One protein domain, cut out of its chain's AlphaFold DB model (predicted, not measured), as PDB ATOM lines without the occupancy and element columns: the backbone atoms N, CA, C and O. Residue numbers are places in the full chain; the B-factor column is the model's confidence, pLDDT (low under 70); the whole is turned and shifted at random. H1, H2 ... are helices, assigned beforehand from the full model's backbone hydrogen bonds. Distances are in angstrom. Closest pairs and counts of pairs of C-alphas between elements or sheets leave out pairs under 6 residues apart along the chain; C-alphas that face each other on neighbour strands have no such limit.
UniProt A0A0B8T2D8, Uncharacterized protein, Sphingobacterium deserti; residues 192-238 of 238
ATOM      1  N   VAL A 192     136.363  82.826  65.897       98.00
ATOM      2  CA  VAL A 192     135.066  82.144  65.854       98.00
ATOM      3  C   VAL A 192     135.015  81.110  66.969       98.00
ATOM      4  O   VAL A 192     135.858  80.216  67.035       98.00
ATOM      5  N   ASN A 193     134.004  81.188  67.834       97.12
ATOM      6  CA  ASN A 193     133.758  80.157  68.837       97.12
ATOM      7  C   ASN A 193     133.189  78.887  68.170       97.12
ATOM      8  O   ASN A 193     132.309  78.962  67.314       97.12
ATOM      9  N   THR A 194     133.708  77.715  68.546       97.00
ATOM     10  CA  THR A 194     133.352  76.420  67.932       97.00
ATOM     11  C   THR A 194     131.876  76.060  68.098       97.00
ATOM     12  O   THR A 194     131.275  75.523  67.171       97.00
ATOM     13  N   GLU A 195     131.288  76.358  69.255       94.62
ATOM     14  CA  GLU A 195     129.907  75.994  69.582       94.62
ATOM     15  C   GLU A 195     128.908  76.979  68.981       94.62
ATOM     16  O   GLU A 195     127.898  76.559  68.413       94.62
ATOM     17  N   THR A 196     129.207  78.281  69.040       94.38
ATOM     18  CA  THR A 196     128.369  79.283  68.373       94.38
ATOM     19  C   THR A 196     128.530  79.222  66.863       94.38
ATOM     20  O   THR A 196     127.578  79.545  66.177       94.38
ATOM     21  N   GLN A 197     129.676  78.774  66.339       97.19
ATOM     22  CA  GLN A 197     130.004  78.669  64.910       97.19
ATOM     23  C   GLN A 197     130.016  80.026  64.176       97.19
ATOM     24  O   GLN A 197     129.800  81.086  64.763       97.19
ATOM     25  N   VAL A 198     130.286  80.012  62.864       97.75
ATOM     26  CA  VAL A 198     130.390  81.225  62.031       97.75
ATOM     27  C   VAL A 198     129.059  81.983  62.010       97.75
ATOM     28  O   VAL A 198     128.005  81.385  61.773       97.75
ATOM     29  N   ARG A 199     129.113  83.290  62.285       97.81
ATOM     30  CA  ARG A 199     127.974  84.216  62.407       97.81
ATOM     31  C   ARG A 199     127.807  85.138  61.202       97.81
ATOM     32  O   ARG A 199     126.694  85.578  60.928       97.81
ATOM     33  N   ARG A 200     128.876  85.391  60.447       98.12
ATOM     34  CA  ARG A 200     128.867  86.161  59.192       98.12
ATOM     35  C   ARG A 200     130.131  85.891  58.376       98.12
ATOM     36  O   ARG A 200     131.049  85.240  58.865       98.12
ATOM     37  N   LEU A 201     130.184  86.415  57.158       98.12
ATOM     38  CA  LEU A 201     131.436  86.541  56.411       98.12
ATOM     39  C   LEU A 201     132.061  87.914  56.702       98.12
ATOM     40  O   LEU A 201     131.298  88.877  56.825       98.12
ATOM     41  N   PRO A 202     133.398  88.021  56.825       97.56
ATOM     42  CA  PRO A 202     134.071  89.316  56.884       97.56
ATOM     43  C   PRO A 202     133.853  90.111  55.593       97.56
ATOM     44  O   PRO A 202     133.529  89.527  54.552       97.56
ATOM     45  N   TYR A 203     134.030  91.434  55.637       97.69
ATOM     46  CA  TYR A 203     133.979  92.220  54.408       97.69
ATOM     47  C   TYR A 203     135.114  91.806  53.452       97.69
ATOM     48  O   TYR A 203     136.212  91.466  53.905       97.69
ATOM     49  N   PRO A 204     134.883  91.827  52.126       97.69
ATOM     50  CA  PRO A 204     135.930  91.533  51.155       97.69
ATOM     51  C   PRO A 204     137.102  92.509  51.278       97.69
ATOM     52  O   PRO A 204     136.895  93.710  51.448       97.69
ATOM     53  N   LEU A 205     138.330  92.013  51.100       97.19
ATOM     54  CA  LEU A 205     139.546  92.831  51.171       97.19
ATOM     55  C   LEU A 205     139.502  94.038  50.218       97.19
ATOM     56  O   LEU A 205     139.929  95.129  50.587       97.19
ATOM     57  N   GLN A 206     138.921  93.861  49.029       98.06
ATOM     58  CA  GLN A 206     138.777  94.922  48.032       98.06
ATOM     59  C   GLN A 206     138.021  96.147  48.574       98.06
ATOM     60  O   GLN A 206     138.396  97.280  48.282       98.06
ATOM     61  N   GLN A 207     137.024  95.954  49.450       97.56
ATOM     62  CA  GLN A 207     136.274  97.071  50.037       97.56
ATOM     63  C   GLN A 207     137.159  97.965  50.915       97.56
ATOM     64  O   GLN A 207     136.955  99.175  50.955       97.56
ATOM     65  N   TYR A 208     138.159  97.397  51.591       97.12
ATOM     66  CA  TYR A 208     139.115  98.174  52.381       97.12
ATOM     67  C   TYR A 208     140.073  98.986  51.503       97.12
ATOM     68  O   TYR A 208     140.488 100.071  51.900       97.12
ATOM     69  N   GLN A 209     140.412  98.470  50.319       97.12
ATOM     70  CA  GLN A 209     141.354  99.094  49.387       97.12
ATOM     71  C   GLN A 209     140.702 100.219  48.576       97.12
ATOM     72  O   GLN A 209     141.308 101.267  48.377       97.12
ATOM     73  N   GLU A 210     139.462 100.009  48.137       97.94
ATOM     74  CA  GLU A 210     138.794 100.885  47.168       97.94
ATOM     75  C   GLU A 210     137.682 101.740  47.796       97.94
ATOM     76  O   GLU A 210     137.251 102.726  47.203       97.94
ATOM     77  N   ASN A 211     137.211 101.396  49.001       97.81
ATOM     78  CA  ASN A 211     136.026 102.007  49.612       97.81
ATOM     79  C   ASN A 211     136.162 102.218  51.136       97.81
ATOM     80  O   ASN A 211     135.185 102.137  51.890       97.81
ATOM     81  N   GLY A 212     137.385 102.486  51.605       97.31
ATOM     82  CA  GLY A 212     137.738 102.472  53.030       97.31
ATOM     83  C   GLY A 212     136.888 103.384  53.924       97.31
ATOM     84  O   GLY A 212     136.522 102.980  55.025       97.31
ATOM     85  N   ALA A 213     136.499 104.573  53.449       97.81
ATOM     86  CA  ALA A 213     135.653 105.493  54.218       97.81
ATOM     87  C   ALA A 213     134.264 104.898  54.525       97.81
ATOM     88  O   ALA A 213     133.782 104.985  55.655       97.81
ATOM     89  N   ASN A 214     133.643 104.230  53.546       98.12
ATOM     90  CA  ASN A 214     132.343 103.586  53.736       98.12
ATOM     91  C   ASN A 214     132.458 102.297  54.559       98.12
ATOM     92  O   ASN A 214     131.553 101.993  55.334       98.12
ATOM     93  N   VAL A 215     133.575 101.564  54.455       97.44
ATOM     94  CA  VAL A 215     133.841 100.426  55.350       97.44
ATOM     95  C   VAL A 215     133.968 100.901  56.794       97.44
ATOM     96  O   VAL A 215     133.308 100.342  57.664       97.44
ATOM     97  N   ALA A 216     134.729 101.966  57.056       96.31
ATOM     98  CA  ALA A 216     134.861 102.532  58.397       96.31
ATOM     99  C   ALA A 216     133.495 102.922  58.989       96.31
ATOM    100  O   ALA A 216     133.209 102.580  60.135       96.31
ATOM    101  N   ALA A 217     132.620 103.544  58.191       97.50
ATOM    102  CA  ALA A 217     131.246 103.831  58.602       97.50
ATOM    103  C   ALA A 217     130.446 102.545  58.892       97.50
ATOM    104  O   ALA A 217     129.817 102.432  59.945       97.50
ATOM    105  N   ALA A 218     130.513 101.539  58.016       97.25
ATOM    106  CA  ALA A 218     129.797 100.273  58.186       97.25
ATOM    107  C   ALA A 218     130.252  99.473  59.420       97.25
ATOM    108  O   ALA A 218     129.437  98.791  60.041       97.25
ATOM    109  N   LEU A 219     131.527  99.567  59.814       96.75
ATOM    110  CA  LEU A 219     132.040  98.924  61.030       96.75
ATOM    111  C   LEU A 219     131.392  99.483  62.301       96.75
ATOM    112  O   LEU A 219     131.152  98.725  63.240       96.75
ATOM    113  N   THR A 220     131.038 100.772  62.317       96.12
ATOM    114  CA  THR A 220     130.299 101.361  63.448       96.12
ATOM    115  C   THR A 220     128.891 100.774  63.584       96.12
ATOM    116  O   THR A 220     128.410 100.589  64.697       96.12
ATOM    117  N   LEU A 221     128.262 100.410  62.459       96.88
ATOM    118  CA  LEU A 221     126.931  99.795  62.417       96.88
ATOM    119  C   LEU A 221     126.960  98.300  62.746       96.88
ATOM    120  O   LEU A 221     125.975  97.759  63.242       96.88
ATOM    121  N   LEU A 222     128.081  97.628  62.471       96.75
ATOM    122  CA  LEU A 222     128.255  96.210  62.781       96.75
ATOM    123  C   LEU A 222     128.279  95.951  64.298       96.75
ATOM    124  O   LEU A 222     127.879  94.876  64.735       96.75
ATOM    125  N   GLY A 223     128.745  96.916  65.098       92.19
ATOM    126  CA  GLY A 223     128.759  96.800  66.560       92.19
ATOM    127  C   GLY A 223     129.764  95.773  67.102       92.19
ATOM    128  O   GLY A 223     129.603  95.281  68.215       92.19
ATOM    129  N   GLY A 224     130.797  95.433  66.325       94.38
ATOM    130  CA  GLY A 224     131.821  94.454  66.687       94.38
ATOM    131  C   GLY A 224     132.936  94.352  65.636       94.38
ATOM    132  O   GLY A 224     132.886  95.044  64.619       94.38
ATOM    133  N   PRO A 225     133.955  93.500  65.859       96.56
ATOM    134  CA  PRO A 225     135.059  93.334  64.913       96.56
ATOM    135  C   PRO A 225     134.591  92.743  63.573       96.56
ATOM    136  O   PRO A 225     133.682  91.913  63.531       96.56
ATOM    137  N   ASP A 226     135.243  93.098  62.465       97.88
ATOM    138  CA  ASP A 226     134.956  92.497  61.155       97.88
ATOM    139  C   ASP A 226     135.614  91.124  61.006       97.88
ATOM    140  O   ASP A 226     136.663  90.956  60.392       97.88
ATOM    141  N   ASN A 227     134.991  90.118  61.608       97.75
ATOM    142  CA  ASN A 227     135.375  88.724  61.454       97.75
ATOM    143  C   ASN A 227     134.131  87.824  61.439       97.75
ATOM    144  O   ASN A 227     132.989  88.296  61.481       97.75
ATOM    145  N   GLY A 228     134.358  86.512  61.352       97.81
ATOM    146  CA  GLY A 228     133.280  85.530  61.291       97.81
ATOM    147  C   GLY A 228     132.528  85.305  62.606       97.81
ATOM    148  O   GLY A 228     131.512  84.614  62.585       97.81
ATOM    149  N   GLY A 229     133.006  85.834  63.735       97.56
ATOM    150  CA  GLY A 229     132.403  85.661  65.061       97.56
ATOM    151  C   GLY A 229     131.358  86.714  65.426       97.56
ATOM    152  O   GLY A 229     130.544  86.475  66.315       97.56
ATOM    153  N   THR A 230     131.339  87.856  64.740       97.81
ATOM    154  CA  THR A 230     130.413  88.955  65.049       97.81
ATOM    155  C   THR A 230     129.000  88.659  64.554       97.81
ATOM    156  O   THR A 230     128.797  88.302  63.392       97.81
ATOM    157  N   ARG A 231     128.012  88.797  65.442       97.44
ATOM    158  CA  ARG A 231     126.595  88.572  65.126       97.44
ATOM    159  C   ARG A 231     126.049  89.671  64.215       97.44
ATOM    160  O   ARG A 231     126.484  90.816  64.282       97.44
ATOM    161  N   LEU A 232     125.100  89.310  63.352       97.75
ATOM    162  CA  LEU A 232     124.329  90.278  62.567       97.75
ATOM    163  C   LEU A 232     123.158  90.819  63.393       97.75
ATOM    164  O   LEU A 232     122.775  90.215  64.388       97.75
ATOM    165  N   TRP A 233     122.546  91.919  62.946       97.19
ATOM    166  CA  TRP A 233     121.506  92.618  63.714       97.19
ATOM    167  C   TRP A 233     120.310  91.728  64.115       97.19
ATOM    168  O   TRP A 233     119.728  91.928  65.176       97.19
ATOM    169  N   TRP A 234     119.929  90.758  63.276       97.38
ATOM    170  CA  TRP A 234     118.807  89.843  63.532       97.38
ATOM    171  C   TRP A 234     119.198  88.605  64.350       97.38
ATOM    172  O   TRP A 234     118.321  87.876  64.816       97.38
ATOM    173  N   ASP A 235     120.496  88.340  64.521       96.62
ATOM    174  CA  ASP A 235     121.017  87.255  65.357       96.62
ATOM    175  C   ASP A 235     121.046  87.737  66.815       96.62
ATOM    176  O   ASP A 235     122.093  88.045  67.385       96.62
ATOM    177  N   ALA A 236     119.842  87.884  67.373       92.44
ATOM    178  CA  ALA A 236     119.584  88.552  68.648       92.44
ATOM    179  C   ALA A 236     118.856  87.662  69.669       92.44
ATOM    180  O   ALA A 236     118.441  88.147  70.721       92.44
ATOM    181  N   LYS A 237     118.674  86.366  69.371       84.69
ATOM    182  CA  LYS A 237     118.170  85.423  70.375       84.69
ATOM    183  C   LYS A 237     119.234  85.305  71.486       84.69
ATOM    184  O   LYS A 237     120.386  85.023  71.141       84.69
ATOM    185  N   PRO A 238     118.874  85.566  72.758       67.88
ATOM    186  CA  PRO A 238     119.818  85.544  73.874       67.88
ATOM    187  C   PRO A 238     120.430  84.157  74.103       67.88
ATOM    188  O   PRO A 238     119.757  83.143  73.798       67.88
TER     189      PRO A 238
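AT A GLANCE: This is residues 192 to 238 of the 238 residues of an uncharacterized protein of Sphingobacterium deserti (UniProt A0A0B8T2D8). Little regular structure: the longest helix, H2, and short H1 make a corner at one end of an elongated loop of chain, and two long stretches without named elements, residues 192 to 204 before H1 and 223 to 238 after H2, run on from them. The printed part has 47 residues, with H1 then H2 along the chain and no named strand; the class is all helix, though the named elements hold only 17 residues. It is only just loose, close to compact, with a radius of gyration of the C-alphas of 11.8 A and spans of 34 by 18 by 12 A.

IN THESE COORDINATES: H2, residues 212 to 222, measures 15.0 A from C-alpha 212 to C-alpha 222 at (128.255, 96.210, 62.781). H1, residues 205 to 210, measures 9.0 A and begins at C-alpha 205 (139.546, 92.831, 51.171).

HOW THE PARTS SIT: H2 and H1 are close but not clearly touching; their closest C-alphas, of Val 215 and Tyr 208, are 6.5 A apart. They run opposite ways at a steep tilt of 50 degrees. Each O i to N i+4 pair is within hydrogen-bond range in H1, and 5 of 7 are in H2.

THE WHOLE: The C-alphas farthest apart, of Glu 210 and Pro 238, are 36.2 A apart. Residues 209 to 214, of which 212 to 214 belong to H2, stand free. The link from H1 to H2 is tight, and the printed part has no cut. Residue 238, the chain's last, has pLDDT under 70.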